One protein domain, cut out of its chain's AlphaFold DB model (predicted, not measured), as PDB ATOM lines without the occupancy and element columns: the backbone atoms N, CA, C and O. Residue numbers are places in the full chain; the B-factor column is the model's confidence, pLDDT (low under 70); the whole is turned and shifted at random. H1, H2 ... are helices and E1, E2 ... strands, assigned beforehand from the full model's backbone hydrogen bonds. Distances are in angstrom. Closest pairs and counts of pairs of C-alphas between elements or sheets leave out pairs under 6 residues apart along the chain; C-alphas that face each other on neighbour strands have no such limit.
ATOM      1  N   TYR A 118      18.393 -25.601 -47.022       44.94
ATOM      2  CA  TYR A 118      19.614 -26.410 -46.946       44.94
ATOM      3  C   TYR A 118      20.907 -25.582 -47.085       44.94
ATOM      4  O   TYR A 118      21.828 -25.721 -46.284       44.94
ATOM      5  N   SER A 119      20.973 -24.661 -48.054       44.31
ATOM      6  CA  SER A 119      22.154 -23.804 -48.265       44.31
ATOM      7  C   SER A 119      22.300 -22.743 -47.173       44.31
ATOM      8  O   SER A 119      23.389 -22.522 -46.654       44.31
ATOM      9  N   LYS A 120      21.183 -22.149 -46.746       49.09
ATOM     10  CA  LYS A 120      21.165 -21.070 -45.753       49.09
ATOM     11  C   LYS A 120      21.454 -21.565 -44.332       49.09
ATOM     12  O   LYS A 120      22.173 -20.891 -43.603       49.09
ATOM     13  N   LEU A 121      20.971 -22.751 -43.938       45.84
ATOM     14  CA  LEU A 121      21.320 -23.371 -42.647       45.84
ATOM     15  C   LEU A 121      22.794 -23.782 -42.599       45.84
ATOM     16  O   LEU A 121      23.480 -23.545 -41.598       45.84
ATOM     17  N   ARG A 122      23.299 -24.335 -43.706       48.97
ATOM     18  CA  ARG A 122      24.720 -24.635 -43.880       48.97
ATOM     19  C   ARG A 122      25.564 -23.373 -43.742       48.97
ATOM     20  O   ARG A 122      26.559 -23.408 -43.019       48.97
ATOM     21  N   ASP A 123      25.150 -22.266 -44.352       49.72
ATOM     22  CA  ASP A 123      25.844 -20.985 -44.244       49.72
ATOM     23  C   ASP A 123      25.727 -20.377 -42.849       49.72
ATOM     24  O   ASP A 123      26.730 -19.915 -42.335       49.72
ATOM     25  N   MET A 124      24.579 -20.429 -42.170       46.59
ATOM     26  CA  MET A 124      24.418 -19.878 -40.812       46.59
ATOM     27  C   MET A 124      25.288 -20.591 -39.773       46.59
ATOM     28  O   MET A 124      25.855 -19.959 -38.874       46.59
ATOM     29  N   ALA A 125      25.433 -21.908 -39.898       48.50
ATOM     30  CA  ALA A 125      26.265 -22.659 -38.974       48.50
ATOM     31  C   ALA A 125      27.745 -22.703 -39.384       48.50
ATOM     32  O   ALA A 125      28.616 -22.754 -38.515       48.50
ATOM     33  N   SER A 126      28.047 -22.630 -40.686       50.00
ATOM     34  CA  SER A 126      29.420 -22.431 -41.174       50.00
ATOM     35  C   SER A 126      29.912 -21.002 -40.888       50.00
ATOM     36  O   SER A 126      31.077 -20.818 -40.535       50.00
ATOM     37  N   ASN A 127      29.018 -20.002 -40.907       44.16
ATOM     38  CA  ASN A 127      29.278 -18.589 -40.587       44.16
ATOM     39  C   ASN A 127      29.168 -18.251 -39.096       44.16
ATOM     40  O   ASN A 127      28.973 -17.094 -38.732       44.16
ATOM     41  N   ARG A 128      29.417 -19.215 -38.201       50.66
ATOM     42  CA  ARG A 128      29.749 -18.917 -36.792       50.66
ATOM     43  C   ARG A 128      28.642 -18.201 -35.998       50.66
ATOM     44  O   ARG A 128      28.946 -17.607 -34.963       50.66
ATOM     45  N   GLN A 129      27.384 -18.245 -36.440       54.22
ATOM     46  CA  GLN A 129      26.332 -17.415 -35.842       54.22
ATOM     47  C   GLN A 129      25.762 -18.019 -34.544       54.22
ATOM     48  O   GLN A 129      25.437 -17.278 -33.617       54.22
ATOM     49  N   ILE A 130      25.743 -19.354 -34.408       62.38
ATOM     50  CA  ILE A 130      25.301 -20.049 -33.183       62.38
ATOM     51  C   ILE A 130      26.507 -20.625 -32.431       62.38
ATOM     52  O   ILE A 130      27.129 -21.607 -32.837       62.38
ATOM     53  N   LYS A 131      26.852 -20.012 -31.293       72.50
ATOM     54  CA  LYS A 131      28.028 -20.404 -30.500       72.50
ATOM     55  C   LYS A 131      27.870 -21.805 -29.910       72.50
ATOM     56  O   LYS A 131      26.997 -22.057 -29.080       72.50
ATOM     57  N   GLY A 132      28.805 -22.680 -30.263       76.81
ATOM     58  CA  GLY A 132      28.855 -24.051 -29.761       76.81
ATOM     59  C   GLY A 132      28.146 -25.064 -30.653       76.81
ATOM     60  O   GLY A 132      28.278 -26.249 -30.383       76.81
ATOM     61  N   VAL A 133      27.472 -24.653 -31.731       81.69
ATOM     62  CA  VAL A 133      26.936 -25.584 -32.736       81.69
ATOM     63  C   VAL A 133      27.821 -25.535 -33.978       81.69
ATOM     64  O   VAL A 133      28.104 -24.459 -34.495       81.69
ATOM     65  N   ARG A 134      28.313 -26.689 -34.436       83.06
ATOM     66  CA  ARG A 134      29.191 -26.787 -35.613       83.06
ATOM     67  C   ARG A 134      28.887 -28.020 -36.450       83.06
ATOM     68  O   ARG A 134      28.523 -29.056 -35.902       83.06
ATOM     69  N   LEU A 135      29.092 -27.912 -37.758       79.88
ATOM     70  CA  LEU A 135      28.966 -29.026 -38.692       79.88
ATOM     71  C   LEU A 135      30.318 -29.720 -38.886       79.88
ATOM     72  O   LEU A 135      31.304 -29.083 -39.258       79.88
ATOM     73  N   GLU A 136      30.362 -31.029 -38.665       83.69
ATOM     74  CA  GLU A 136      31.507 -31.876 -38.993       83.69
ATOM     75  C   GLU A 136      31.297 -32.509 -40.371       83.69
ATOM     76  O   GLU A 136      30.601 -33.515 -40.525       83.69
ATOM     77  N   PHE A 137      31.925 -31.924 -41.391       75.69
ATOM     78  CA  PHE A 137      31.733 -32.330 -42.787       75.69
ATOM     79  C   PHE A 137      32.190 -33.761 -43.076       75.69
ATOM     80  O   PHE A 137      31.576 -34.446 -43.890       75.69
ATOM     81  N   ARG A 138      33.251 -34.235 -42.407       77.56
ATOM     82  CA  ARG A 138      33.805 -35.578 -42.648       77.56
ATOM     83  C   ARG A 138      32.856 -36.685 -42.212       77.56
ATOM     84  O   ARG A 138      32.746 -37.697 -42.893       77.56
ATOM     85  N   LYS A 139      32.186 -36.486 -41.078       81.06
ATOM     86  CA  LYS A 139      31.259 -37.468 -40.505       81.06
ATOM     87  C   LYS A 139      29.801 -37.192 -40.868       81.06
ATOM     88  O   LYS A 139      28.962 -38.061 -40.660       81.06
ATOM     89  N   LYS A 140      29.515 -36.022 -41.456       83.12
ATOM     90  CA  LYS A 140      28.160 -35.513 -41.711       83.12
ATOM     91  C   LYS A 140      27.340 -35.489 -40.419       83.12
ATOM     92  O   LYS A 140      26.267 -36.084 -40.330       83.12
ATOM     93  N   GLU A 141      27.880 -34.829 -39.398       88.06
ATOM     94  CA  GLU A 141      27.255 -34.741 -38.074       88.06
ATOM     95  C   GLU A 141      27.207 -33.297 -37.589       88.06
ATOM     96  O   GLU A 141      28.177 -32.548 -37.717       88.06
ATOM     97  N   TRP A 142      26.091 -32.929 -36.974       85.19
ATOM     98  CA  TRP A 142      25.967 -31.696 -36.218       85.19
ATOM     99  C   TRP A 142      26.457 -31.910 -34.795       85.19
ATOM    100  O   TRP A 142      26.049 -32.850 -34.115       85.19
ATOM    101  N   ILE A 143      27.339 -31.033 -34.333       88.06
ATOM    102  CA  ILE A 143      27.937 -31.105 -33.004       88.06
ATOM    103  C   ILE A 143      27.431 -29.931 -32.184       88.06
ATOM    104  O   ILE A 143      27.713 -28.782 -32.518       88.06
ATOM    105  N   ALA A 144      26.760 -30.231 -31.077       89.50
ATOM    106  CA  ALA A 144      26.466 -29.274 -30.022       89.50
ATOM    107  C   ALA A 144      27.526 -29.405 -28.926       89.50
ATOM    108  O   ALA A 144      27.700 -30.480 -28.359       89.50
ATOM    109  N   ALA A 145      28.244 -28.329 -28.630       86.88
ATOM    110  CA  ALA A 145      29.294 -28.257 -27.625       86.88
ATOM    111  C   ALA A 145      28.984 -27.153 -26.608       86.88
ATOM    112  O   ALA A 145      28.625 -26.029 -26.971       86.88
ATOM    113  N   TRP A 146      29.153 -27.467 -25.329       87.38
ATOM    114  CA  TRP A 146      28.941 -26.540 -24.222       87.38
ATOM    115  C   TRP A 146      29.893 -26.843 -23.067       87.38
ATOM    116  O   TRP A 146      30.654 -27.807 -23.094       87.38
ATOM    117  N   THR A 147      29.905 -25.979 -22.057       87.81
ATOM    118  CA  THR A 147      30.668 -26.199 -20.828       87.81
ATOM    119  C   THR A 147      29.694 -26.244 -19.663       87.81
ATOM    120  O   THR A 147      28.976 -25.272 -19.450       87.81
ATOM    121  N   ASP A 148      29.650 -27.359 -18.937       84.75
ATOM    122  CA  ASP A 148      28.798 -27.513 -17.752       84.75
ATOM    123  C   ASP A 148      29.154 -26.468 -16.679       84.75
ATOM    124  O   ASP A 148      30.254 -25.908 -16.680       84.75
ATOM    125  N   ALA A 149      28.272 -26.271 -15.692       79.56
ATOM    126  CA  ALA A 149      28.529 -25.405 -14.534       79.56
ATOM    127  C   ALA A 149      29.837 -25.756 -13.790       79.56
ATOM    128  O   ALA A 149      30.530 -24.874 -13.289       79.56
ATOM    129  N   ALA A 150      30.229 -27.035 -13.807       81.62
ATOM    130  CA  ALA A 150      31.487 -27.540 -13.252       81.62
ATOM    131  C   ALA A 150      32.736 -27.239 -14.116       81.62
ATOM    132  O   ALA A 150      33.814 -27.758 -13.842       81.62
ATOM    133  N   GLY A 151      32.607 -26.478 -15.208       82.19
ATOM    134  CA  GLY A 151      33.722 -26.123 -16.093       82.19
ATOM    135  C   GLY A 151      34.166 -27.229 -17.059       82.19
ATOM    136  O   GLY A 151      35.158 -27.056 -17.768       82.19
ATOM    137  N   ARG A 152      33.447 -28.357 -17.121       85.94
ATOM    138  CA  ARG A 152      33.764 -29.488 -18.012       85.94
ATOM    139  C   ARG A 152      33.146 -29.289 -19.393       85.94
ATOM    140  O   ARG A 152      31.968 -28.961 -19.497       85.94
ATOM    141  N   GLU A 153      33.924 -29.511 -20.450       87.69
ATOM    142  CA  GLU A 153      33.413 -29.450 -21.823       87.69
ATOM    143  C   GLU A 153      32.579 -30.698 -22.139       87.69
ATOM    144  O   GLU A 153      33.050 -31.827 -21.991       87.69
ATOM    145  N   ARG A 154      31.351 -30.492 -22.614       89.12
ATOM    146  CA  ARG A 154      30.465 -31.543 -23.109       89.12
ATOM    147  C   ARG A 154      30.133 -31.329 -24.568       89.12
ATOM    148  O   ARG A 154      30.087 -30.201 -25.059       89.12
ATOM    149  N   ARG A 155      29.932 -32.443 -25.265       91.25
ATOM    150  CA  ARG A 155      29.598 -32.468 -26.684       91.25
ATOM    151  C   ARG A 155      28.546 -33.539 -26.944       91.25
ATOM    152  O   ARG A 155      28.662 -34.641 -26.410       91.25
ATOM    153  N   ARG A 156      27.567 -33.235 -27.790       91.19
ATOM    154  CA  ARG A 156      26.647 -34.205 -28.393       91.19
ATOM    155  C   ARG A 156      26.729 -34.124 -29.908       91.19
ATOM    156  O   ARG A 156      26.940 -33.046 -30.461       91.19
ATOM    157  N   TYR A 157      26.573 -35.279 -30.538       92.19
ATOM    158  CA  TYR A 157      26.683 -35.470 -31.977       92.19
ATOM    159  C   TYR A 157      25.332 -35.933 -32.505       92.19
ATOM    160  O   TYR A 157      24.710 -36.819 -31.921       92.19
ATOM    161  N   PHE A 158      24.900 -35.342 -33.609       89.69
ATOM    162  CA  PHE A 158      23.650 -35.661 -34.279       89.69
ATOM    163  C   PHE A 158      23.959 -35.994 -35.731       89.69
ATOM    164  O   PHE A 158      24.371 -35.130 -36.506       89.69
ATOM    165  N   SER A 159      23.798 -37.265 -36.099       87.81
ATOM    166  CA  SER A 159      24.101 -37.716 -37.454       87.81
ATOM    167  C   SER A 159      23.038 -37.253 -38.443       87.81
ATOM    168  O   SER A 159      21.847 -37.507 -38.255       87.81
ATOM    169  N   ILE A 160      23.483 -36.634 -39.539       83.31
ATOM    170  CA  ILE A 160      22.616 -36.241 -40.657       83.31
ATOM    171  C   ILE A 160      22.025 -37.482 -41.328       83.31
ATOM    172  O   ILE A 160      20.889 -37.456 -41.784       83.31
ATOM    173  N   ARG A 161      22.766 -38.598 -41.358       80.50
ATOM    174  CA  ARG A 161      22.303 -39.841 -41.989       80.50
ATOM    175  C   ARG A 161      21.120 -40.469 -41.252       80.50
ATOM    176  O   ARG A 161      20.307 -41.121 -41.890       80.50
ATOM    177  N   GLN A 162      21.058 -40.308 -39.931       79.44
ATOM    178  CA  GLN A 162      20.011 -40.911 -39.105       79.44
ATOM    179  C   GLN A 162      18.755 -40.042 -39.040       79.44
ATOM    180  O   GLN A 162      17.658 -40.569 -39.152       79.44
ATOM    181  N   ASN A 163      18.919 -38.725 -38.890       72.25
ATOM    182  CA  ASN A 163      17.793 -37.828 -38.601       72.25
ATOM    183  C   ASN A 163      17.405 -36.934 -39.789       72.25
ATOM    184  O   ASN A 163      16.337 -36.338 -39.792       72.25
ATOM    185  N   GLY A 164      18.254 -36.827 -40.813       75.12
ATOM    186  CA  GLY A 164      18.152 -35.778 -41.827       75.12
ATOM    187  C   GLY A 164      18.839 -34.486 -41.373       75.12
ATOM    188  O   GLY A 164      19.062 -34.257 -40.186       75.12
ATOM    189  N   GLU A 165      19.241 -33.642 -42.326       68.19
ATOM    190  CA  GLU A 165      20.110 -32.491 -42.030       68.19
ATOM    191  C   GLU A 165      19.419 -31.414 -41.195       68.19
ATOM    192  O   GLU A 165      20.002 -30.934 -40.222       68.19
ATOM    193  N   ALA A 166      18.177 -31.072 -41.549       66.75
ATOM    194  CA  ALA A 166      17.386 -30.073 -40.837       66.75
ATOM    195  C   ALA A 166      17.068 -30.518 -39.401       66.75
ATOM    196  O   ALA A 166      17.283 -29.759 -38.460       66.75
ATOM    197  N   GLU A 167      16.649 -31.772 -39.227       75.75
ATOM    198  CA  GLU A 167      16.329 -32.349 -37.918       75.75
ATOM    199  C   GLU A 167      17.577 -32.463 -37.033       75.75
ATOM    200  O   GLU A 167      17.569 -32.094 -35.860       75.75
ATOM    201  N   ALA A 168      18.699 -32.924 -37.599       78.06
ATOM    202  CA  ALA A 168      19.959 -33.028 -36.871       78.06
ATOM    203  C   ALA A 168      20.481 -31.649 -36.432       78.06
ATOM    204  O   ALA A 168      21.005 -31.518 -35.322       78.06
ATOM    205  N   PHE A 169      20.311 -30.620 -37.268       77.12
ATOM    206  CA  PHE A 169      20.616 -29.240 -36.899       77.12
ATOM    207  C   PHE A 169      19.699 -28.746 -35.776       77.12
ATOM    208  O   PHE A 169      20.191 -28.239 -34.766       77.12
ATOM    209  N   TYR A 170      18.386 -28.941 -35.915       77.75
ATOM    210  CA  TYR A 170      17.404 -28.559 -34.906       77.75
ATOM    211  C   TYR A 170      17.712 -29.202 -33.549       77.75
ATOM    212  O   TYR A 170      17.811 -28.502 -32.543       77.75
ATOM    213  N   MET A 171      17.974 -30.510 -33.519       80.38
ATOM    214  CA  MET A 171      18.343 -31.212 -32.290       80.38
ATOM    215  C   MET A 171      19.637 -30.683 -31.669       80.38
ATOM    216  O   MET A 171      19.726 -30.569 -30.442       80.38
ATOM    217  N   ALA A 172      20.629 -30.315 -32.484       82.94
ATOM    218  CA  ALA A 172      21.868 -29.718 -31.994       82.94
ATOM    219  C   ALA A 172      21.632 -28.341 -31.354       82.94
ATOM    220  O   ALA A 172      22.168 -28.060 -30.278       82.94
ATOM    221  N   VAL A 173      20.808 -27.500 -31.982       81.00
ATOM    222  CA  VAL A 173      20.436 -26.181 -31.453       81.00
ATOM    223  C   VAL A 173      19.599 -26.315 -30.183       81.00
ATOM    224  O   VAL A 173      19.920 -25.675 -29.184       81.00
ATOM    225  N   LYS A 174      18.592 -27.193 -30.179       82.12
ATOM    226  CA  LYS A 174      17.737 -27.454 -29.016       82.12
ATOM    227  C   LYS A 174      18.552 -27.934 -27.822       82.12
ATOM    228  O   LYS A 174      18.527 -27.308 -26.774       82.12
ATOM    229  N   THR A 175      19.391 -28.949 -28.022       84.94
ATOM    230  CA  THR A 175      20.302 -29.453 -26.979       84.94
ATOM    231  C   THR A 175      21.193 -28.345 -26.425       84.94
ATOM    232  O   THR A 175      21.504 -28.312 -25.236       84.94
ATOM    233  N   ARG A 176      21.639 -27.425 -27.287       81.25
ATOM    234  CA  ARG A 176      22.451 -26.295 -26.849       81.25
ATOM    235  C   ARG A 176      21.648 -25.313 -25.999       81.25
ATOM    236  O   ARG A 176      22.212 -24.810 -25.026       81.25
ATOM    237  N   ALA A 177      20.403 -25.033 -26.376       78.62
ATOM    238  CA  ALA A 177      19.488 -24.172 -25.635       78.62
ATOM    239  C   ALA A 177      19.134 -24.777 -24.270       78.62
ATOM    240  O   ALA A 177      19.255 -24.083 -23.264       78.62
ATOM    241  N   ASP A 178      18.837 -26.076 -24.226       80.38
ATOM    242  CA  ASP A 178      18.584 -26.824 -22.989       80.38
ATOM    243  C   ASP A 178      19.812 -26.771 -22.062       80.38
ATOM    244  O   ASP A 178      19.718 -26.455 -20.882       80.38
ATOM    245  N   ALA A 179      21.019 -26.942 -22.609       80.75
ATOM    246  CA  ALA A 179      22.231 -26.792 -21.810       80.75
ATOM    247  C   ALA A 179      22.404 -25.359 -21.262       80.75
ATOM    248  O   ALA A 179      22.910 -25.179 -20.156       80.75
ATOM    249  N   LEU A 180      22.026 -24.319 -22.018       77.88
ATOM    250  CA  LEU A 180      22.089 -22.932 -21.534       77.88
ATOM    251  C   LEU A 180      21.095 -22.679 -20.396       77.88
ATOM    252  O   LEU A 180      21.467 -22.000 -19.439       77.88
ATOM    253  N   SER A 181      19.876 -23.219 -20.479       75.62
ATOM    254  CA  SER A 181      18.885 -23.094 -19.404       75.62
ATOM    255  C   SER A 181      19.312 -23.850 -18.142       75.62
ATOM    256  O   SER A 181      19.081 -23.365 -17.038       75.62
ATOM    257  N   GLU A 182      20.050 -24.953 -18.287       79.00
ATOM    258  CA  GLU A 182      20.691 -25.693 -17.187       79.00
ATOM    259  C   GLU A 182      21.937 -24.990 -16.595       79.00
ATOM    260  O   GLU A 182      22.588 -25.510 -15.686       79.00
ATOM    261  N   GLY A 183      22.300 -23.800 -17.088       75.31
ATOM    262  CA  GLY A 183      23.417 -23.004 -16.567       75.31
ATOM    263  C   GLY A 183      24.772 -23.294 -17.221       75.31
ATOM    264  O   GLY A 183      25.819 -22.921 -16.679       75.31
ATOM    265  N   ALA A 184      24.795 -23.936 -18.393       77.62
ATOM    266  CA  ALA A 184      26.028 -24.125 -19.146       77.62
ATOM    267  C   ALA A 184      26.609 -22.791 -19.625       77.62
ATOM    268  O   ALA A 184      25.921 -21.920 -20.161       77.62
ATOM    269  N   ARG A 185      27.931 -22.656 -19.537       69.50
ATOM    270  CA  ARG A 185      28.651 -21.474 -20.015       69.50
ATOM    271  C   ARG A 185      29.057 -21.624 -21.475       69.50
ATOM    272  O   ARG A 185      29.360 -22.711 -21.972       69.50
ATOM    273  N   VAL A 186      29.071 -20.498 -22.184       60.22
ATOM    274  CA  VAL A 186      29.594 -20.418 -23.549       60.22
ATOM    275  C   VAL A 186      31.095 -20.164 -23.464       60.22
ATOM    276  O   VAL A 186      31.518 -19.082 -23.062       60.22
ATOM    277  N   ARG A 187      31.919 -21.123 -23.890       53.22
ATOM    278  CA  ARG A 187      33.308 -20.817 -24.235       53.22
ATOM    279  C   ARG A 187      33.325 -20.342 -25.681       53.22
ATOM    280  O   ARG A 187      32.943 -21.089 -26.582       53.22
ATOM    281  N   TRP A 188      33.759 -19.106 -25.915       46.31
ATOM    282  CA  TRP A 188      34.220 -18.721 -27.242       46.31
ATOM    283  C   TRP A 188      35.394 -19.639 -27.561       46.31
ATOM    284  O   TRP A 188      36.448 -19.542 -26.934       46.31
ATOM    285  N   GLY A 189      35.189 -20.598 -28.463       42.06
ATOM    286  CA  GLY A 189      36.304 -21.336 -29.028       42.06
ATOM    287  C   GLY A 189      37.243 -20.302 -29.627       42.06
ATOM    288  O   GLY A 189      36.851 -19.562 -30.527       42.06
TER     289      GLY A 189
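This is residues 118 to 189 of the 209 residues of the protein "Asparagine-rich antigen" of Cyclospora cayetanensis (UniProt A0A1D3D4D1). A twisted three-stranded wall has the long helix H3 packed along one face; H1 packs by edge strand E1 on that face, making two layers. The strands form an antiparallel meander, E1 E2 E3, each beside the one before. The 72 printed residues, mixed in class, run H1 E1 E2 E3 H2 H3, compact with radius of gyration of the C-alphas 11.8 A, spanning 34 by 24 by 21 A.

Find C-alpha 141 at (27.255, -34.741, -38.074); E2 runs 19.5 A to residue 147. E1 is residues 133 to 136, E3 153 to 159, H1 118 to 126, H2 160 to 163. H3 runs 24.5 A from residue 165 to C-alpha 181 at (18.885, -23.094, -19.404).

Check hairpin E1 and E2 at N 134 and O 143, 2.9 A, and hairpin E2 and E3 at N 144 and O 156, 2.9 A. H3 is over E2 and E3, height over the sheet 8.5 A; its closest C-alphas to E2 are Ala 172 and Ala 144, 5.0 A. H1 and H3 only just touch, only at their ends, with 3 pairs of C-alphas within 8 A, the closest Tyr 118 and Ala 166, 7.5 A. H2 only grazes the sheet. In H1 and H3 every O i to N i+4 pair is within hydrogen-bond range; H2 is too short for one.

The printed part has no cut and no long link. Look for pLDDT under 70 at residues 118 to 130, 165 to 166 and 185 to 189.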